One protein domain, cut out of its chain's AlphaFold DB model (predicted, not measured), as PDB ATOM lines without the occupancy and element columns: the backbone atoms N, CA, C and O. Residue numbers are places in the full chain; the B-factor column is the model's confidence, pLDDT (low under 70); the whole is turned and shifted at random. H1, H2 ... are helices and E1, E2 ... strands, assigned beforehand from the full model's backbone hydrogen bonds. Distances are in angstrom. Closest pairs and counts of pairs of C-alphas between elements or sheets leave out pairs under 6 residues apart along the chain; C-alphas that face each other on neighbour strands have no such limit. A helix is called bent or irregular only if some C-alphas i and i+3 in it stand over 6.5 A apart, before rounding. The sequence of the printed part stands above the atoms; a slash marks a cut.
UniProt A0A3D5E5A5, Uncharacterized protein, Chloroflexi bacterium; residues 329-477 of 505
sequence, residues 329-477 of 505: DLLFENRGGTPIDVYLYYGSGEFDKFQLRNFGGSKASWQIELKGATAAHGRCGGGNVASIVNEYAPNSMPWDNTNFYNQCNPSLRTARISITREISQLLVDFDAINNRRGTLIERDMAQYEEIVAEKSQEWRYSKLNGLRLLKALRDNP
ATOM      1  N   ASP A 329     196.274 220.407 125.077       95.12
ATOM      2  CA  ASP A 329     197.468 220.467 125.929       95.12
ATOM      3  C   ASP A 329     198.710 220.342 125.056       95.12
ATOM      4  O   ASP A 329     199.039 219.268 124.533       95.12
ATOM      5  N   LEU A 330     199.424 221.456 124.936       96.19
ATOM      6  CA  LEU A 330     200.715 221.542 124.279       96.19
ATOM      7  C   LEU A 330     201.788 221.845 125.323       96.19
ATOM      8  O   LEU A 330     202.100 222.996 125.626       96.19
ATOM      9  N   LEU A 331     202.369 220.774 125.859       93.38
ATOM     10  CA  LEU A 331     203.560 220.837 126.698       93.38
ATOM     11  C   LEU A 331     204.804 220.683 125.809       93.38
ATOM     12  O   LEU A 331     204.938 219.691 125.078       93.38
ATOM     13  N   PHE A 332     205.729 221.636 125.891       94.25
ATOM     14  CA  PHE A 332     207.073 221.483 125.328       94.25
ATOM     15  C   PHE A 332     208.047 220.942 126.373       94.25
ATOM     16  O   PHE A 332     208.789 220.000 126.090       94.25
ATOM     17  N   GLU A 333     207.981 221.465 127.599       91.19
ATOM     18  CA  GLU A 333     208.712 220.965 128.765       91.19
ATOM     19  C   GLU A 333     207.752 220.635 129.907       91.19
ATOM     20  O   GLU A 333     206.822 221.384 130.201       91.19
ATOM     21  N   ASN A 334     207.998 219.517 130.587       88.19
ATOM     22  CA  ASN A 334     207.264 219.136 131.785       88.19
ATOM     23  C   ASN A 334     208.176 218.404 132.774       88.19
ATOM     24  O   ASN A 334     208.706 217.336 132.467       88.19
ATOM     25  N   ARG A 335     208.372 218.988 133.962       81.31
ATOM     26  CA  ARG A 335     209.138 218.418 135.089       81.31
ATOM     27  C   ARG A 335     210.518 217.859 134.691       81.31
ATOM     28  O   ARG A 335     210.997 216.897 135.276       81.31
ATOM     29  N   GLY A 336     211.184 218.501 133.727       73.19
ATOM     30  CA  GLY A 336     212.525 218.127 133.255       73.19
ATOM     31  C   GLY A 336     212.562 217.189 132.043       73.19
ATOM     32  O   GLY A 336     213.652 216.873 131.576       73.19
ATOM     33  N   GLY A 337     211.409 216.772 131.513       86.00
ATOM     34  CA  GLY A 337     211.296 216.075 130.230       86.00
ATOM     35  C   GLY A 337     210.708 216.960 129.130       86.00
ATOM     36  O   GLY A 337     210.096 217.987 129.414       86.00
ATOM     37  N   THR A 338     210.852 216.531 127.872       88.12
ATOM     38  CA  THR A 338     210.175 217.144 126.717       88.12
ATOM     39  C   THR A 338     209.166 216.168 126.120       88.12
ATOM     40  O   THR A 338     209.555 215.349 125.278       88.12
ATOM     41  N   PRO A 339     207.899 216.181 126.575       91.44
ATOM     42  CA  PRO A 339     206.901 215.221 126.122       91.44
ATOM     43  C   PRO A 339     206.701 215.309 124.610       91.44
ATOM     44  O   PRO A 339     206.794 216.374 123.998       91.44
ATOM     45  N   ILE A 340     206.445 214.160 123.998       93.31
ATOM     46  CA  ILE A 340     206.231 214.039 122.554       93.31
ATOM     47  C   ILE A 340     204.770 214.311 122.169       93.31
ATOM     48  O   ILE A 340     204.484 214.714 121.043       93.31
ATOM     49  N   ASP A 341     203.869 214.121 123.128       92.69
ATOM     50  CA  ASP A 341     202.427 214.180 122.953       92.69
ATOM     51  C   ASP A 341     201.931 215.612 122.729       92.69
ATOM     52  O   ASP A 341     202.492 216.579 123.258       92.69
ATOM     53  N   VAL A 342     200.866 215.723 121.947       96.94
ATOM     54  CA  VAL A 342     199.925 216.844 121.964       96.94
ATOM     55  C   VAL A 342     198.577 216.241 122.332       96.94
ATOM     56  O   VAL A 342     198.262 215.148 121.857       96.94
ATOM     57  N   TYR A 343     197.792 216.901 123.178       96.44
ATOM     58  CA  TYR A 343     196.410 216.485 123.417       96.44
ATOM     59  C   TYR A 343     195.447 217.485 122.799       96.44
ATOM     60  O   TYR A 343     195.675 218.681 122.911       96.44
ATOM     61  N   LEU A 344     194.388 216.999 122.162       96.94
ATOM     62  CA  LEU A 344     193.325 217.811 121.568       96.94
ATOM     63  C   LEU A 344     192.017 217.459 122.261       96.94
ATOM     64  O   LEU A 344     191.570 216.320 122.144       96.94
ATOM     65  N   TYR A 345     191.420 218.404 122.971       95.38
ATOM     66  CA  TYR A 345     190.126 218.210 123.607       95.38
ATOM     67  C   TYR A 345     189.014 218.341 122.570       95.38
ATOM     68  O   TYR A 345     189.067 219.180 121.674       95.38
ATOM     69  N   TYR A 346     188.020 217.471 122.694       93.38
ATOM     70  CA  TYR A 346     186.770 217.547 121.945       93.38
ATOM     71  C   TYR A 346     185.573 217.797 122.866       93.38
ATOM     72  O   TYR A 346     184.535 218.244 122.392       93.38
ATOM     73  N   GLY A 347     185.711 217.531 124.167       90.25
ATOM     74  CA  GLY A 347     184.691 217.756 125.188       90.25
ATOM     75  C   GLY A 347     185.280 218.358 126.465       90.25
ATOM     76  O   GLY A 347     186.428 218.795 126.496       90.25
ATOM     77  N   SER A 348     184.471 218.395 127.525       86.62
ATOM     78  CA  SER A 348     184.837 219.032 128.803       86.62
ATOM     79  C   SER A 348     185.320 218.052 129.874       86.62
ATOM     80  O   SER A 348     185.875 218.480 130.887       86.62
ATOM     81  N   GLY A 349     185.131 216.747 129.670       85.81
ATOM     82  CA  GLY A 349     185.650 215.713 130.553       85.81
ATOM     83  C   GLY A 349     187.174 215.606 130.491       85.81
ATOM     84  O   GLY A 349     187.803 215.853 129.465       85.81
ATOM     85  N   GLU A 350     187.786 215.166 131.592       84.88
ATOM     86  CA  GLU A 350     189.247 215.003 131.716       84.88
ATOM     87  C   GLU A 350     189.861 214.121 130.609       84.88
ATOM     88  O   GLU A 350     191.001 214.338 130.173       84.88
ATOM     89  N   PHE A 351     189.090 213.133 130.148       87.12
ATOM     90  CA  PHE A 351     189.469 212.171 129.115       87.12
ATOM     91  C   PHE A 351     188.803 212.434 127.761       87.12
ATOM     92  O   PHE A 351     189.039 211.663 126.831       87.12
ATOM     93  N   ASP A 352     188.053 213.531 127.614       91.75
ATOM     94  CA  ASP A 352     187.393 213.920 126.362       91.75
ATOM     95  C   ASP A 352     188.402 214.563 125.400       91.75
ATOM     96  O   ASP A 352     188.266 215.707 124.955       91.75
ATOM     97  N   LYS A 353     189.479 213.825 125.124       93.88
ATOM     98  CA  LYS A 353     190.609 214.266 124.319       93.88
ATOM     99  C   LYS A 353     191.214 213.155 123.482       93.88
ATOM    100  O   LYS A 353     191.193 211.973 123.836       93.88
ATOM    101  N   PHE A 354     191.826 213.568 122.387       96.25
ATOM    102  CA  PHE A 354     192.752 212.760 121.620       96.25
ATOM    103  C   PHE A 354     194.165 212.921 122.173       96.25
ATOM    104  O   PHE A 354     194.572 214.026 122.523       96.25
ATOM    105  N   GLN A 355     194.940 211.843 122.178       95.88
ATOM    106  CA  GLN A 355     196.398 211.890 122.247       95.88
ATOM    107  C   GLN A 355     196.964 211.787 120.837       95.88
ATOM    108  O   GLN A 355     196.738 210.799 120.143       95.88
ATOM    109  N   LEU A 356     197.722 212.797 120.434       97.50
ATOM    110  CA  LEU A 356     198.347 212.909 119.130       97.50
ATOM    111  C   LEU A 356     199.824 212.579 119.301       97.50
ATOM    112  O   LEU A 356     200.568 213.340 119.932       97.50
ATOM    113  N   ARG A 357     200.264 211.444 118.755       96.12
ATOM    114  CA  ARG A 357     201.677 211.072 118.827       96.12
ATOM    115  C   ARG A 357     202.107 210.085 117.754       96.12
ATOM    116  O   ARG A 357     201.299 209.389 117.147       96.12
ATOM    117  N   ASN A 358     203.420 209.947 117.601       94.38
ATOM    118  CA  ASN A 358     204.005 208.777 116.968       94.38
ATOM    119  C   ASN A 358     203.955 207.569 117.921       94.38
ATOM    120  O   ASN A 358     204.571 207.578 118.993       94.38
ATOM    121  N   PHE A 359     203.238 206.522 117.516       88.19
ATOM    122  CA  PHE A 359     203.172 205.241 118.230       88.19
ATOM    123  C   PHE A 359     204.198 204.227 117.701       88.19
ATOM    124  O   PHE A 359     204.425 203.194 118.324       88.19
ATOM    125  N   GLY A 360     204.845 204.519 116.568       82.94
ATOM    126  CA  GLY A 360     205.752 203.597 115.882       82.94
ATOM    127  C   GLY A 360     207.172 203.529 116.439       82.94
ATOM    128  O   GLY A 360     207.995 202.806 115.879       82.94
ATOM    129  N   GLY A 361     207.496 204.297 117.485       86.31
ATOM    130  CA  GLY A 361     208.882 204.490 117.913       86.31
ATOM    131  C   GLY A 361     209.698 205.074 116.761       86.31
ATOM    132  O   GLY A 361     209.362 206.142 116.264       86.31
ATOM    133  N   SER A 362     210.699 204.338 116.280       86.88
ATOM    134  CA  SER A 362     211.546 204.721 115.140       86.88
ATOM    135  C   SER A 362     210.901 204.535 113.754       86.88
ATOM    136  O   SER A 362     211.587 204.616 112.733       86.88
ATOM    137  N   LYS A 363     209.592 204.258 113.690       89.44
ATOM    138  CA  LYS A 363     208.814 204.157 112.444       89.44
ATOM    139  C   LYS A 363     207.832 205.320 112.310       89.44
ATOM    140  O   LYS A 363     207.310 205.808 113.311       89.44
ATOM    141  N   ALA A 364     207.523 205.691 111.068       92.44
ATOM    142  CA  ALA A 364     206.530 206.703 110.711       92.44
ATOM    143  C   ALA A 364     205.093 206.200 110.964       92.44
ATOM    144  O   ALA A 364     204.444 205.656 110.069       92.44
ATOM    145  N   SER A 365     204.611 206.313 112.202       93.38
ATOM    146  CA  SER A 365     203.279 205.849 112.609       93.38
ATOM    147  C   SER A 365     202.617 206.859 113.546       93.38
ATOM    148  O   SER A 365     202.280 206.557 114.695       93.38
ATOM    149  N   TRP A 366     202.491 208.099 113.067       96.31
ATOM    150  CA  TRP A 366     201.719 209.121 113.765       96.31
ATOM    151  C   TRP A 366     200.225 208.847 113.645       96.31
ATOM    152  O   TRP A 366     199.723 208.523 112.566       96.31
ATOM    153  N   GLN A 367     199.533 208.933 114.777       95.50
ATOM    154  CA  GLN A 367     198.111 208.642 114.908       95.50
ATOM    155  C   GLN A 367     197.524 209.520 116.014       95.50
ATOM    156  O   GLN A 367     198.251 210.017 116.884       95.50
ATOM    157  N   ILE A 368     196.203 209.646 116.012       96.31
ATOM    158  CA  ILE A 368     195.448 210.158 117.152       96.31
ATOM    159  C   ILE A 368     194.744 208.993 117.853       96.31
ATOM    160  O   ILE A 368     194.245 208.085 117.191       96.31
ATOM    161  N   GLU A 369     194.717 208.999 119.181       94.12
ATOM    162  CA  GLU A 369     194.059 207.982 120.007       94.12
ATOM    163  C   GLU A 369     193.040 208.637 120.939       94.12
ATOM    164  O   GLU A 369     193.388 209.560 121.673       94.12
ATOM    165  N   LEU A 370     191.801 208.145 120.944       92.38
ATOM    166  CA  LEU A 370     190.792 208.544 121.922       92.38
ATOM    167  C   LEU A 370     191.207 208.061 123.310       92.38
ATOM    168  O   LEU A 370     191.382 206.856 123.528       92.38
ATOM    169  N   LYS A 371     191.343 208.987 124.258       88.88
ATOM    170  CA  LYS A 371     191.557 208.618 125.656       88.88
ATOM    171  C   LYS A 371     190.238 208.211 126.311       88.88
ATOM    172  O   LYS A 371     189.156 208.554 125.850       88.88
ATOM    173  N   GLY A 372     190.366 207.456 127.388       78.00
ATOM    174  CA  GLY A 372     189.287 207.087 128.288       78.00
ATOM    175  C   GLY A 372     189.868 206.889 129.682       78.00
ATOM    176  O   GLY A 372     191.075 206.689 129.831       78.00
ATOM    177  N   ALA A 373     189.015 206.978 130.700       70.88
ATOM    178  CA  ALA A 373     189.443 206.888 132.096       70.88
ATOM    179  C   ALA A 373     190.063 205.524 132.439       70.88
ATOM    180  O   ALA A 373     190.980 205.448 133.250       70.88
ATOM    181  N   THR A 374     189.550 204.459 131.817       62.91
ATOM    182  CA  THR A 374     189.918 203.062 132.094       62.91
ATOM    183  C   THR A 374     190.514 202.334 130.891       62.91
ATOM    184  O   THR A 374     190.961 201.205 131.016       62.91
ATOM    185  N   ALA A 375     190.477 202.913 129.694       62.66
ATOM    186  CA  ALA A 375     191.063 202.316 128.496       62.66
ATOM    187  C   ALA A 375     191.130 203.354 127.375       62.66
ATOM    188  O   ALA A 375     190.329 204.287 127.329       62.66
ATOM    189  N   ALA A 376     192.039 203.169 126.421       74.12
ATOM    190  CA  ALA A 376     191.964 203.886 125.152       74.12
ATOM    191  C   ALA A 376     190.780 203.380 124.304       74.12
ATOM    192  O   ALA A 376     190.489 202.184 124.264       74.12
ATOM    193  N   HIS A 377     190.078 204.292 123.623       74.94
ATOM    194  CA  HIS A 377     188.780 204.023 122.982       74.94
ATOM    195  C   HIS A 377     188.831 203.888 121.450       74.94
ATOM    196  O   HIS A 377     187.783 203.686 120.838       74.94
ATOM    197  N   GLY A 378     190.022 203.950 120.849       86.81
ATOM    198  CA  GLY A 378     190.251 203.733 119.416       86.81
ATOM    199  C   GLY A 378     191.236 204.737 118.810       86.81
ATOM    200  O   GLY A 378     191.651 205.688 119.474       86.81
ATOM    201  N   ARG A 379     191.660 204.508 117.560       91.06
ATOM    202  CA  ARG A 379     192.698 205.306 116.878       91.06
ATOM    203  C   ARG A 379     192.299 205.733 115.472       91.06
ATOM    204  O   ARG A 379     191.578 205.014 114.784       91.06
ATOM    205  N   CYS A 380     192.847 206.857 115.020       93.12
ATOM    206  CA  CYS A 380     192.816 207.300 113.631       93.12
ATOM    207  C   CYS A 380     194.255 207.546 113.147       93.12
ATOM    208  O   CYS A 380     194.993 208.352 113.719       93.12
ATOM    209  N   GLY A 381     194.680 206.792 112.130       94.00
ATOM    210  CA  GLY A 381     196.023 206.902 111.562       94.00
ATOM    211  C   GLY A 381     196.226 208.226 110.829       94.00
ATOM    212  O   GLY A 381     195.286 208.766 110.255       94.00
ATOM    213  N   GLY A 382     197.454 208.745 110.807       94.56
ATOM    214  CA  GLY A 382     197.730 210.094 110.306       94.56
ATOM    215  C   GLY A 382     197.283 210.385 108.872       94.56
ATOM    216  O   GLY A 382     196.826 211.487 108.595       94.56
ATOM    217  N   GLY A 383     197.316 209.386 107.983       94.31
ATOM    218  CA  GLY A 383     196.781 209.544 106.626       94.31
ATOM    219  C   GLY A 383     195.270 209.768 106.603       94.31
ATOM    220  O   GLY A 383     194.787 210.592 105.835       94.31
ATOM    221  N   ASN A 384     194.538 209.107 107.498       94.88
ATOM    222  CA  ASN A 384     193.095 209.283 107.639       94.88
ATOM    223  C   ASN A 384     192.769 210.612 108.320       94.88
ATOM    224  O   ASN A 384     191.838 211.286 107.901       94.88
ATOM    225  N   VAL A 385     193.574 211.030 109.305       97.00
ATOM    226  CA  VAL A 385     193.458 212.368 109.908       97.00
ATOM    227  C   VAL A 385     193.595 213.438 108.830       97.00
ATOM    228  O   VAL A 385     192.728 214.296 108.711       97.00
ATOM    229  N   ALA A 386     194.642 213.359 108.008       96.81
ATOM    230  CA  ALA A 386     194.846 214.292 106.911       96.81
ATOM    231  C   ALA A 386     193.715 214.233 105.875       96.81
ATOM    232  O   ALA A 386     193.260 215.277 105.420       96.81
ATOM    233  N   SER A 387     193.232 213.037 105.522       95.06
ATOM    234  CA  SER A 387     192.097 212.871 104.606       95.06
ATOM    235  C   SER A 387     190.842 213.570 105.131       95.06
ATOM    236  O   SER A 387     190.251 214.362 104.407       95.06
ATOM    237  N   ILE A 388     190.485 213.337 106.399       95.75
ATOM    238  CA  ILE A 388     189.330 213.963 107.055       95.75
ATOM    239  C   ILE A 388     189.506 215.482 107.099       95.75
ATOM    240  O   ILE A 388     188.612 216.216 106.705       95.75
ATOM    241  N   VAL A 389     190.667 215.979 107.532       97.94
ATOM    242  CA  VAL A 389     190.924 217.428 107.566       97.94
ATOM    243  C   VAL A 389     190.750 218.043 106.178       97.94
ATOM    244  O   VAL A 389     190.069 219.056 106.046       97.94
ATOM    245  N   ASN A 390     191.318 217.427 105.139       96.75
ATOM    246  CA  ASN A 390     191.278 217.966 103.779       96.75
ATOM    247  C   ASN A 390     189.913 217.815 103.090       96.75
ATOM    248  O   ASN A 390     189.659 218.536 102.128       96.75
ATOM    249  N   GLU A 391     189.037 216.932 103.572       95.12
ATOM    250  CA  GLU A 391     187.639 216.850 103.133       95.12
ATOM    251  C   GLU A 391     186.871 218.132 103.490       95.12
ATOM    252  O   GLU A 391     186.163 218.693 102.656       95.12
ATOM    253  N   TYR A 392     187.062 218.646 104.711       96.62
ATOM    254  CA  TYR A 392     186.398 219.868 105.180       96.62
ATOM    255  C   TYR A 392     187.191 221.148 104.884       96.62
ATOM    256  O   TYR A 392     186.596 222.217 104.726       96.62
ATOM    257  N   ALA A 393     188.519 221.051 104.835       97.00
ATOM    258  CA  ALA A 393     189.452 222.163 104.681       97.00
ATOM    259  C   ALA A 393     190.597 221.786 103.714       97.00
ATOM    260  O   ALA A 393     191.702 221.445 104.152       97.00
ATOM    261  N   PRO A 394     190.358 221.839 102.388       96.56
ATOM    262  CA  PRO A 394     191.305 221.365 101.380       96.56
ATOM    263  C   PRO A 394     192.716 221.946 101.528       96.56
ATOM    264  O   PRO A 394     192.890 223.147 101.718       96.56
ATOM    265  N   ASN A 395     193.731 221.086 101.390       95.00
ATOM    266  CA  ASN A 395     195.164 221.405 101.500       95.00
ATOM    267  C   ASN A 395     195.642 221.886 102.883       95.00
ATOM    268  O   ASN A 395     196.810 222.252 103.016       95.00
ATOM    269  N   SER A 396     194.791 221.862 103.912       96.50
ATOM    270  CA  SER A 396     195.157 222.342 105.254       96.50
ATOM    271  C   SER A 396     196.065 221.374 106.010       96.50
ATOM    272  O   SER A 396     196.796 221.788 106.906       96.50
ATOM    273  N   MET A 397     196.059 220.089 105.646       94.75
ATOM    274  CA  MET A 397     196.961 219.094 106.225       94.75
ATOM    275  C   MET A 397     197.533 218.185 105.133       94.75
ATOM    276  O   MET A 397     197.043 217.071 104.937       94.75
ATOM    277  N   PRO A 398     198.562 218.634 104.389       90.88
ATOM    278  CA  PRO A 398     199.266 217.780 103.438       90.88
ATOM    279  C   PRO A 398     199.763 216.503 104.123       90.88
ATOM    280  O   PRO A 398     200.099 216.530 105.308       90.88
ATOM    281  N   TRP A 399     199.840 215.393 103.384       93.19
ATOM    282  CA  TRP A 399     200.262 214.110 103.945       93.19
ATOM    283  C   TRP A 399     201.174 213.325 103.008       93.19
ATOM    284  O   TRP A 399     200.756 212.854 101.955       93.19
ATOM    285  N   ASP A 400     202.417 213.131 103.445       91.56
ATOM    286  CA  ASP A 400     203.370 212.183 102.876       91.56
ATOM    287  C   ASP A 400     204.141 211.545 104.037       91.56
ATOM    288  O   ASP A 400     205.147 212.067 104.522       91.56
ATOM    289  N   ASN A 401     203.604 210.432 104.543       92.94
ATOM    290  CA  ASN A 401     204.025 209.848 105.812       92.94
ATOM    291  C   ASN A 401     205.544 209.594 105.886       92.94
ATOM    292  O   ASN A 401     206.223 210.043 106.813       92.94
ATOM    293  N   THR A 402     206.081 208.878 104.897       91.06
ATOM    294  CA  THR A 402     207.483 208.444 104.888       91.06
ATOM    295  C   THR A 402     208.420 209.615 104.621       91.06
ATOM    296  O   THR A 402     209.449 209.743 105.288       91.06
ATOM    297  N   ASN A 403     208.076 210.492 103.676       92.12
ATOM    298  CA  ASN A 403     208.908 211.645 103.349       92.12
ATOM    299  C   ASN A 403     208.974 212.627 104.520       92.12
ATOM    300  O   ASN A 403     210.066 213.007 104.934       92.12
ATOM    301  N   PHE A 404     207.834 212.959 105.132       92.81
ATOM    302  CA  PHE A 404     207.799 213.853 106.291       92.81
ATOM    303  C   PHE A 404     208.561 213.282 107.477       92.81
ATOM    304  O   PHE A 404     209.300 214.013 108.140       92.81
ATOM    305  N   TYR A 405     208.444 211.975 107.726       96.06
ATOM    306  CA  TYR A 405     209.264 211.319 108.735       96.06
ATOM    307  C   TYR A 405     210.756 211.503 108.443       96.06
ATOM    308  O   TYR A 405     211.498 211.924 109.327       96.06
ATOM    309  N   ASN A 406     211.199 211.260 107.207       95.31
ATOM    310  CA  ASN A 406     212.598 211.424 106.796       95.31
ATOM    311  C   ASN A 406     213.089 212.877 106.903       95.31
ATOM    312  O   ASN A 406     214.207 213.110 107.361       95.31
ATOM    313  N   GLN A 407     212.252 213.852 106.540       95.44
ATOM    314  CA  GLN A 407     212.552 215.282 106.670       95.44
ATOM    315  C   GLN A 407     212.780 215.702 108.125       95.44
ATOM    316  O   GLN A 407     213.588 216.588 108.395       95.44
ATOM    317  N   CYS A 408     212.131 215.023 109.073       96.56
ATOM    318  CA  CYS A 408     212.314 215.271 110.497       96.56
ATOM    319  C   CYS A 408     213.663 214.779 111.045       96.56
ATOM    320  O   CYS A 408     213.941 215.009 112.220       96.56
ATOM    321  N   ASN A 409     214.513 214.118 110.249       96.25
ATOM    322  CA  ASN A 409     215.831 213.685 110.706       96.25
ATOM    323  C   ASN A 409     216.718 214.907 111.044       96.25
ATOM    324  O   ASN A 409     217.029 215.695 110.146       96.25
ATOM    325  N   PRO A 410     217.180 215.063 112.302       94.19
ATOM    326  CA  PRO A 410     217.999 216.206 112.716       94.19
ATOM    327  C   PRO A 410     219.318 216.333 111.943       94.19
ATOM    328  O   PRO A 410     219.850 217.433 111.817       94.19
ATOM    329  N   SER A 411     219.822 215.236 111.378       95.06
ATOM    330  CA  SER A 411     221.060 215.205 110.597       95.06
ATOM    331  C   SER A 411     220.858 215.539 109.113       95.06
ATOM    332  O   SER A 411     221.838 215.722 108.387       95.06
ATOM    333  N   LEU A 412     219.612 215.637 108.628       94.75
ATOM    334  CA  LEU A 412     219.322 215.911 107.221       94.75
ATOM    335  C   LEU A 412     219.463 217.407 106.910       94.75
ATOM    336  O   LEU A 412     218.546 218.197 107.126       94.75
ATOM    337  N   ARG A 413     220.610 217.800 106.346       90.56
ATOM    338  CA  ARG A 413     220.966 219.210 106.083       90.56
ATOM    339  C   ARG A 413     219.923 219.992 105.279       90.56
ATOM    340  O   ARG A 413     219.732 221.171 105.545       90.56
ATOM    341  N   THR A 414     219.253 219.351 104.323       92.25
ATOM    342  CA  THR A 414     218.287 220.004 103.423       92.25
ATOM    343  C   THR A 414     216.966 220.374 104.096       92.25
ATOM    344  O   THR A 414     216.317 221.310 103.644       92.25
ATOM    345  N   ALA A 415     216.577 219.679 105.170       92.38
ATOM    346  CA  ALA A 415     215.297 219.889 105.854       92.38
ATOM    347  C   ALA A 415     215.446 220.321 107.323       92.38
ATOM    348  O   ALA A 415     214.506 220.864 107.898       92.38
ATOM    349  N   ARG A 416     216.623 220.129 107.942       93.25
ATOM    350  CA  ARG A 416     216.855 220.420 109.367       93.25
ATOM    351  C   ARG A 416     216.393 221.826 109.744       93.25
ATOM    352  O   ARG A 416     215.694 221.970 110.744       93.25
ATOM    353  N   ILE A 417     216.793 222.837 108.972       95.25
ATOM    354  CA  ILE A 417     216.514 224.247 109.282       95.25
ATOM    355  C   ILE A 417     215.017 224.542 109.154       95.25
ATOM    356  O   ILE A 417     214.441 225.110 110.076       95.25
ATOM    357  N   SER A 418     214.377 224.131 108.054       96.62
ATOM    358  CA  SER A 418     212.953 224.404 107.822       96.62
ATOM    359  C   SER A 418     212.057 223.694 108.836       96.62
ATOM    360  O   SER A 418     211.183 224.337 109.405       96.62
ATOM    361  N   ILE A 419     212.320 222.420 109.142       97.25
ATOM    362  CA  ILE A 419     211.551 221.663 110.142       97.25
ATOM    363  C   ILE A 419     211.730 222.250 111.545       97.25
ATOM    364  O   ILE A 419     210.763 222.370 112.292       97.25
ATOM    365  N   THR A 420     212.958 222.631 111.912       98.06
ATOM    366  CA  THR A 420     213.226 223.251 113.220       98.06
ATOM    367  C   THR A 420     212.471 224.570 113.357       98.06
ATOM    368  O   THR A 420     211.796 224.776 114.364       98.06
ATOM    369  N   ARG A 421     212.527 225.421 112.326       98.06
ATOM    370  CA  ARG A 421     211.799 226.694 112.260       98.06
ATOM    371  C   ARG A 421     210.298 226.515 112.358       98.06
ATOM    372  O   ARG A 421     209.664 227.178 113.162       98.06
ATOM    373  N   GLU A 422     209.740 225.603 111.567       97.88
ATOM    374  CA  GLU A 422     208.298 225.368 111.536       97.88
ATOM    375  C   GLU A 422     207.780 224.900 112.898       97.88
ATOM    376  O   GLU A 422     206.821 225.465 113.415       97.88
ATOM    377  N   ILE A 423     208.443 223.919 113.520       98.19
ATOM    378  CA  ILE A 423     208.070 223.461 114.863       98.19
ATOM    379  C   ILE A 423     208.184 224.612 115.867       98.19
ATOM    380  O   ILE A 423     207.270 224.810 116.657       98.19
ATOM    381  N   SER A 424     209.285 225.365 115.844       98.44
ATOM    382  CA  SER A 424     209.541 226.440 116.812       98.44
ATOM    383  C   SER A 424     208.531 227.577 116.687       98.44
ATOM    384  O   SER A 424     207.995 228.021 117.696       98.44
ATOM    385  N   GLN A 425     208.204 227.982 115.457       98.56
ATOM    386  CA  GLN A 425     207.168 228.975 115.195       98.56
ATOM    387  C   GLN A 425     205.812 228.500 115.715       98.56
ATOM    388  O   GLN A 425     205.158 229.224 116.452       98.56
ATOM    389  N   LEU A 426     205.421 227.260 115.415       98.25
ATOM    390  CA  LEU A 426     204.148 226.719 115.886       98.25
ATOM    391  C   LEU A 426     204.106 226.562 117.416       98.25
ATOM    392  O   LEU A 426     203.053 226.732 118.016       98.25
ATOM    393  N   LEU A 427     205.227 226.271 118.080       98.00
ATOM    394  CA  LEU A 427     205.277 226.257 119.547       98.00
ATOM    395  C   LEU A 427     205.027 227.648 120.146       98.00
ATOM    396  O   LEU A 427     204.374 227.734 121.185       98.00
ATOM    397  N   VAL A 428     205.513 228.709 119.495       97.31
ATOM    398  CA  VAL A 428     205.203 230.097 119.869       97.31
ATOM    399  C   VAL A 428     203.738 230.408 119.571       97.31
ATOM    400  O   VAL A 428     203.020 230.824 120.469       97.31
ATOM    401  N   ASP A 429     203.271 230.136 118.350       96.62
ATOM    402  CA  ASP A 429     201.909 230.462 117.914       96.62
ATOM    403  C   ASP A 429     200.835 229.790 118.785       96.62
ATOM    404  O   ASP A 429     199.733 230.314 118.931       96.62
ATOM    405  N   PHE A 430     201.111 228.597 119.314       96.38
ATOM    406  CA  PHE A 430     200.179 227.826 120.142       96.38
ATOM    407  C   PHE A 430     200.438 227.961 121.651       96.38
ATOM    408  O   PHE A 430     199.869 227.181 122.421       96.38
ATOM    409  N   ASP A 431     201.254 228.933 122.071       94.44
ATOM    410  CA  ASP A 431     201.565 229.229 123.474       94.44
ATOM    411  C   ASP A 431     202.015 227.978 124.248       94.44
ATOM    412  O   ASP A 431     201.451 227.618 125.287       94.44
ATOM    413  N   ALA A 432     202.992 227.240 123.709       95.75
ATOM    414  CA  ALA A 432     203.445 225.990 124.309       95.75
ATOM    415  C   ALA A 432     203.945 226.192 125.750       95.75
ATOM    416  O   ALA A 432     204.738 227.084 126.050       95.75
ATOM    417  N   ILE A 433     203.514 225.309 126.653       94.62
ATOM    418  CA  ILE A 433     203.843 225.399 128.075       94.62
ATOM    419  C   ILE A 433     205.220 224.790 128.335       94.62
ATOM    420  O   ILE A 433     205.491 223.633 127.985       94.62
ATOM    421  N   ASN A 434     206.059 225.547 129.045       93.88
ATOM    422  CA  ASN A 434     207.364 225.096 129.517       93.88
ATOM    423  C   ASN A 434     207.374 225.026 131.044       93.88
ATOM    424  O   ASN A 434     207.698 225.994 131.727       93.88
ATOM    425  N   ASN A 435     207.023 223.867 131.597       90.25
ATOM    426  CA  ASN A 435     207.091 223.624 133.032       90.25
ATOM    427  C   ASN A 435     208.421 222.951 133.393       90.25
ATOM    428  O   ASN A 435     208.568 221.722 133.347       90.25
ATOM    429  N   ARG A 436     209.404 223.748 133.809       85.69
ATOM    430  CA  ARG A 436     210.706 223.258 134.255       85.69
ATOM    431  C   ARG A 436     210.695 223.079 135.769       85.69
ATOM    432  O   ARG A 436     210.855 224.025 136.529       85.69
ATOM    433  N   ARG A 437     210.529 221.825 136.205       83.31
ATOM    434  CA  ARG A 437     210.545 221.423 137.631       83.31
ATOM    435  C   ARG A 437     209.562 222.226 138.505       83.31
ATOM    436  O   ARG A 437     209.895 222.607 139.619       83.31
ATOM    437  N   GLY A 438     208.354 222.471 138.003       82.94
ATOM    438  CA  GLY A 438     207.304 223.210 138.712       82.94
ATOM    439  C   GLY A 438     207.277 224.710 138.416       82.94
ATOM    440  O   GLY A 438     206.336 225.373 138.828       82.94
ATOM    441  N   THR A 439     208.268 225.241 137.691       86.31
ATOM    442  CA  THR A 439     208.320 226.657 137.299       86.31
ATOM    443  C   THR A 439     207.912 226.815 135.839       86.31
ATOM    444  O   THR A 439     208.470 226.136 134.973       86.31
ATOM    445  N   LEU A 440     206.953 227.702 135.566       90.94
ATOM    446  CA  LEU A 440     206.595 228.095 134.203       90.94
ATOM    447  C   LEU A 440     207.646 229.059 133.652       90.94
ATOM    448  O   LEU A 440     208.043 230.002 134.333       90.94
ATOM    449  N   ILE A 441     208.113 228.789 132.438       90.94
ATOM    450  CA  ILE A 441     209.122 229.583 131.740       90.94
ATOM    451  C   ILE A 441     208.555 230.001 130.383       90.94
ATOM    452  O   ILE A 441     207.977 229.187 129.660       90.94
ATOM    453  N   GLU A 442     208.738 231.264 130.020       91.38
ATOM    454  CA  GLU A 442     208.461 231.739 128.667       91.38
ATOM    455  C   GLU A 442     209.653 231.437 127.760       91.38
ATOM    456  O   GLU A 442     210.810 231.554 128.175       91.38
ATOM    457  N   ARG A 443     209.367 231.018 126.527       93.38
ATOM    458  CA  ARG A 443     210.388 230.760 125.516       93.38
ATOM    459  C   ARG A 443     210.068 231.507 124.242       93.38
ATOM    460  O   ARG A 443     208.942 231.439 123.755       93.38
ATOM    461  N   ASP A 444     211.078 232.174 123.705       95.69
ATOM    462  CA  ASP A 444     210.999 232.784 122.387       95.69
ATOM    463  C   ASP A 444     211.349 231.785 121.270       95.69
ATOM    464  O   ASP A 444     211.720 230.628 121.499       95.69
ATOM    465  N   MET A 445     211.224 232.254 120.028       96.56
ATOM    466  CA  MET A 445     211.470 231.455 118.830       96.56
ATOM    467  C   MET A 445     212.910 230.911 118.781       96.56
ATOM    468  O   MET A 445     213.106 229.729 118.506       96.56
ATOM    469  N   ALA A 446     213.915 231.729 119.116       97.25
ATOM    470  CA  ALA A 446     215.323 231.334 119.049       97.25
ATOM    471  C   ALA A 446     215.660 230.246 120.084       97.25
ATOM    472  O   ALA A 446     216.368 229.284 119.781       97.25
ATOM    473  N   GLN A 447     215.102 230.358 121.290       96.25
ATOM    474  CA  GLN A 447     215.251 229.354 122.341       96.25
ATOM    475  C   GLN A 447     214.574 228.027 121.976       96.25
ATOM    476  O   GLN A 447     215.099 226.957 122.299       96.25
ATOM    477  N   TYR A 448     213.415 228.065 121.309       97.56
ATOM    478  CA  TYR A 448     212.812 226.850 120.766       97.56
ATOM    479  C   TYR A 448     213.665 226.246 119.652       97.56
ATOM    480  O   TYR A 448     213.902 225.038 119.692       97.56
ATOM    481  N   GLU A 449     214.177 227.050 118.713       97.62
ATOM    482  CA  GLU A 449     215.015 226.554 117.617       97.62
ATOM    483  C   GLU A 449     216.241 225.809 118.134       97.62
ATOM    484  O   GLU A 449     216.503 224.697 117.676       97.62
ATOM    485  N   GLU A 450     216.954 226.377 119.111       96.12
ATOM    486  CA  GLU A 450     218.137 225.755 119.714       96.12
ATOM    487  C   GLU A 450     217.817 224.353 120.253       96.12
ATOM    488  O   GLU A 450     218.522 223.383 119.973       96.12
ATOM    489  N   ILE A 451     216.706 224.216 120.980       94.88
ATOM    490  CA  ILE A 451     216.341 222.951 121.623       94.88
ATOM    491  C   ILE A 451     215.766 221.960 120.608       94.88
ATOM    492  O   ILE A 451     216.119 220.777 120.626       94.88
ATOM    493  N   VAL A 452     214.868 222.411 119.729       97.19
ATOM    494  CA  VAL A 452     214.245 221.583 118.687       97.19
ATOM    495  C   VAL A 452     215.310 221.053 117.727       97.19
ATOM    496  O   VAL A 452     215.242 219.878 117.348       97.19
ATOM    497  N   ALA A 453     216.337 221.855 117.413       95.69
ATOM    498  CA  ALA A 453     217.469 221.502 116.554       95.69
ATOM    499  C   ALA A 453     218.287 220.291 117.038       95.69
ATOM    500  O   ALA A 453     218.996 219.704 116.212       95.69
ATOM    501  N   GLU A 454     218.102 219.859 118.286       94.56
ATOM    502  CA  GLU A 454     218.764 218.699 118.894       94.56
ATOM    503  C   GLU A 454     217.789 217.555 119.245       94.56
ATOM    504  O   GLU A 454     218.199 216.480 119.684       94.56
ATOM    505  N   LYS A 455     216.474 217.737 119.039       95.94
ATOM    506  CA  LYS A 455     215.485 216.667 119.270       95.94
ATOM    507  C   LYS A 455     215.572 215.560 118.228       95.94
ATOM    508  O   LYS A 455     215.872 215.814 117.060       95.94
ATOM    509  N   SER A 456     215.235 214.342 118.658       95.69
ATOM    510  CA  SER A 456     215.228 213.157 117.799       95.69
ATOM    511  C   SER A 456     214.211 213.275 116.661       95.69
ATOM    512  O   SER A 456     213.245 214.043 116.733       95.69
ATOM    513  N   GLN A 457     214.418 212.475 115.615       96.69
ATOM    514  CA  GLN A 457     213.534 212.412 114.454       96.69
ATOM    515  C   GLN A 457     212.095 212.066 114.851       96.69
ATOM    516  O   GLN A 457     211.155 212.711 114.392       96.69
ATOM    517  N   GLU A 458     211.925 211.097 115.752       95.44
ATOM    518  CA  GLU A 458     210.627 210.645 116.252       95.44
ATOM    519  C   GLU A 458     209.901 211.765 116.989       95.44
ATOM    520  O   GLU A 458     208.706 211.979 116.768       95.44
ATOM    521  N   TRP A 459     210.627 212.493 117.846       96.94
ATOM    522  CA  TRP A 459     210.072 213.608 118.600       96.94
ATOM    523  C   TRP A 459     209.601 214.718 117.661       96.94
ATOM    524  O   TRP A 459     208.455 215.156 117.764       96.94
ATOM    525  N   ARG A 460     210.451 215.121 116.707       97.75
ATOM    526  CA  ARG A 460     210.135 216.175 115.730       97.75
ATOM    527  C   ARG A 460     208.940 215.807 114.875       97.75
ATOM    528  O   ARG A 460     208.004 216.590 114.779       97.75
ATOM    529  N   TYR A 461     208.946 214.599 114.318       97.56
ATOM    530  CA  TYR A 461     207.857 214.097 113.490       97.56
ATOM    531  C   TYR A 461     206.538 214.061 114.260       97.56
ATOM    532  O   TYR A 461     205.505 214.502 113.758       97.56
ATOM    533  N   SER A 462     206.557 213.586 115.504       97.44
ATOM    534  CA  SER A 462     205.343 213.529 116.307       97.44
ATOM    535  C   SER A 462     204.810 214.908 116.680       97.44
ATOM    536  O   SER A 462     203.611 215.158 116.547       97.44
ATOM    537  N   LYS A 463     205.694 215.800 117.142       97.31
ATOM    538  CA  LYS A 463     205.313 217.143 117.575       97.31
ATOM    539  C   LYS A 463     204.813 217.972 116.394       97.31
ATOM    540  O   LYS A 463     203.756 218.581 116.500       97.31
ATOM    541  N   LEU A 464     205.513 217.923 115.260       97.06
ATOM    542  CA  LEU A 464     205.144 218.651 114.049       97.06
ATOM    543  C   LEU A 464     203.756 218.256 113.537       97.06
ATOM    544  O   LEU A 464     202.954 219.135 113.251       97.06
ATOM    545  N   ASN A 465     203.441 216.961 113.452       97.69
ATOM    546  CA  ASN A 465     202.118 216.535 112.986       97.69
ATOM    547  C   ASN A 465     200.998 216.945 113.958       97.69
ATOM    548  O   ASN A 465     199.927 217.347 113.510       97.69
ATOM    549  N   GLY A 466     201.255 216.914 115.272       97.75
ATOM    550  CA  GLY A 466     200.321 217.455 116.264       97.75
ATOM    551  C   GLY A 466     200.075 218.952 116.068       97.75
ATOM    552  O   GLY A 466     198.929 219.376 115.969       97.75
ATOM    553  N   LEU A 467     201.146 219.736 115.932       98.06
ATOM    554  CA  LEU A 467     201.079 221.183 115.706       98.06
ATOM    555  C   LEU A 467     200.403 221.542 114.375       98.06
ATOM    556  O   LEU A 467     199.608 222.474 114.326       98.06
ATOM    557  N   ARG A 468     200.661 220.785 113.303       97.50
ATOM    558  CA  ARG A 468     199.996 220.972 112.004       97.50
ATOM    559  C   ARG A 468     198.499 220.687 112.073       97.50
ATOM    560  O   ARG A 468     197.741 221.413 111.440       97.50
ATOM    561  N   LEU A 469     198.059 219.697 112.859       98.38
ATOM    562  CA  LEU A 469     196.625 219.492 113.083       98.38
ATOM    563  C   LEU A 469     196.006 220.685 113.823       98.38
ATOM    564  O   LEU A 469     194.972 221.185 113.390       98.38
ATOM    565  N   LEU A 470     196.649 221.182 114.888       98.12
ATOM    566  CA  LEU A 470     196.167 222.380 115.590       98.12
ATOM    567  C   LEU A 470     196.094 223.591 114.646       98.12
ATOM    568  O   LEU A 470     195.092 224.303 114.633       98.12
ATOM    569  N   LYS A 471     197.113 223.782 113.796       98.12
ATOM    570  CA  LYS A 471     197.141 224.822 112.758       98.12
ATOM    571  C   LYS A 471     195.971 224.697 111.789       98.12
ATOM    572  O   LYS A 471     195.281 225.682 111.552       98.12
ATOM    573  N   ALA A 472     195.712 223.498 111.275       98.25
ATOM    574  CA  ALA A 472     194.609 223.264 110.352       98.25
ATOM    575  C   ALA A 472     193.244 223.608 110.977       98.25
ATOM    576  O   ALA A 472     192.395 224.177 110.295       98.25
ATOM    577  N   LEU A 473     193.046 223.307 112.266       97.94
ATOM    578  CA  LEU A 473     191.826 223.665 112.995       97.94
ATOM    579  C   LEU A 473     191.716 225.179 113.221       97.94
ATOM    580  O   LEU A 473     190.673 225.764 112.932       97.94
ATOM    581  N   ARG A 474     192.792 225.823 113.688       97.38
ATOM    582  CA  ARG A 474     192.850 227.277 113.918       97.38
ATOM    583  C   ARG A 474     192.589 228.083 112.648       97.38
ATOM    584  O   ARG A 474     191.827 229.042 112.691       97.38
ATOM    585  N   ASP A 475     193.194 227.689 111.530       97.81
ATOM    586  CA  ASP A 475     193.063 228.401 110.254       97.81
ATOM    587  C   ASP A 475     191.679 228.211 109.606       97.81
ATOM    588  O   ASP A 475     191.291 228.987 108.733       97.81
ATOM    589  N   ASN A 476     190.916 227.197 110.036       97.81
ATOM    590  CA  ASN A 476     189.604 226.858 109.482       97.81
ATOM    591  C   ASN A 476     188.516 226.809 110.574       97.81
ATOM    592  O   ASN A 476     187.839 225.787 110.735       97.81
ATOM    593  N   PRO A 477     188.281 227.907 111.316       95.69
ATOM    594  CA  PRO A 477     187.445 227.892 112.519       95.69
ATOM    595  C   PRO A 477     185.978 227.533 112.240       95.69
ATOM    596  O   PRO A 477     185.315 226.942 113.085       95.69
TER     597      PRO A 477
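AT A GLANCE: This is residues 329 to 477 of the 505 residues of an uncharacterized protein of Chloroflexi bacterium (UniProt A0A3D5E5A5). One long helix, H5, runs through the middle of the domain, with a twisted four-stranded sheet, E2 to E5, on one side of it and the helices H3 and H2 packed on it away from that sheet. H4 packs on H3, H1 stands up from the sheet near E5 on the same face as H5, and a small second sheet of E1, E6 and E7 sits at the margin, far from the middle. The printed part has 149 residues with five named helices and seven named strands, in the order E1 E2 E3 E4 E5 H1 H2 H3 E6 E7 H4 H5, and its class is mixed, helices and strands. The larger sheet has the order E2, E3, E4, E5 and is antiparallel; the smaller has the order E1, E6, E7 and is mixed. The whole is compact, with a radius of gyration of the C-alphas of 15.0 A and spans of 37 by 35 by 31 A.

HOW THE PARTS SIT: The larger sheet holds E2, residues 342 to 345, E3, residues 353 to 358, E4, residues 366 to 370, and E5, residues 378 to 381. It is a meander, each strand the antiparallel neighbour of the one before, and its three pairs of neighbours are hairpins. N 354 and O 344 are 2.8 A apart between E2 and E3, N 355 and O 369 are 2.8 A apart between E3 and E4, and N 368 and O 380 are 2.9 A apart between E4 and E5, within hydrogen-bond range. H5, residues 457 to 475, is on this sheet at a height over the sheet of 8.2 A, over E2 and E3, and runs along the strands, at 9 degrees to E2 on the local plane. Its closest C-alphas to E3 are those of Ser 462 and Asn 358, 5.0 A apart. H1, residues 382 to 392, is on the same face, over E5, and stands up from the sheet at 57 degrees; with H5 this makes two layers, helices on one face of a sheet. H1 and H5 are close but not clearly touching, the C-alphas of Val 389 and Ala 472 being closest at 7.4 A. H3, residues 413 to 429, is the hub, touching three helices. It touches H5 at a steep tilt of 48 degrees, the same way, with C-alphas 423 and 464 closest at 5.7 A. H4, residues 445 to 452, touches H3 at a steep tilt of 56 degrees, opposite ways, with C-alphas 448 and 424 closest at 5.1 A. H2, residues 401 to 407, touches residues 457 to 461 of H5 alone, with C-alphas 405 and 461 closest at 5.7 A. H2 and H3 only just touch, with 3 pairs of C-alphas within 8 A, the closest those of Gln 407 and Ala 415 at 5.4 A, made by residues 415 to 419 of H3 alone. In the smaller sheet E6, residues 433 to 436, is parallel to E1, residues 331 to 334, and forms a hairpin with E7, residues 439 to 441. N 332 and O 433 are 2.9 A apart, as are N 441 and O 434. Every O i to N i+4 pair is within hydrogen-bond range in H2, H4 and H5, against 6 of 7 in H1 and 11 of 13 in H3.

IN THESE COORDINATES: E1 begins at C-alpha 331, (203.560, 220.837, 126.698). E3, the longest strand by residues, is 16.2 A long and E4 13.6 A. H1 measures 15.8 A and H3 25.1 A; H3 is irregular, with C-alphas 414 and 417 7.4 A apart. H5 is 26.3 A long, from C-alpha 457 at (213.534, 212.412, 114.454) to C-alpha 475 at (193.063, 228.401, 110.254).

THE WHOLE: The two C-alphas farthest apart, those of Thr 374 and Thr 414, are 43.7 A apart. The printed part has no cut, and no link is long. The mean pLDDT of the printed part is 93.0, and residues 374 to 375 are under 70.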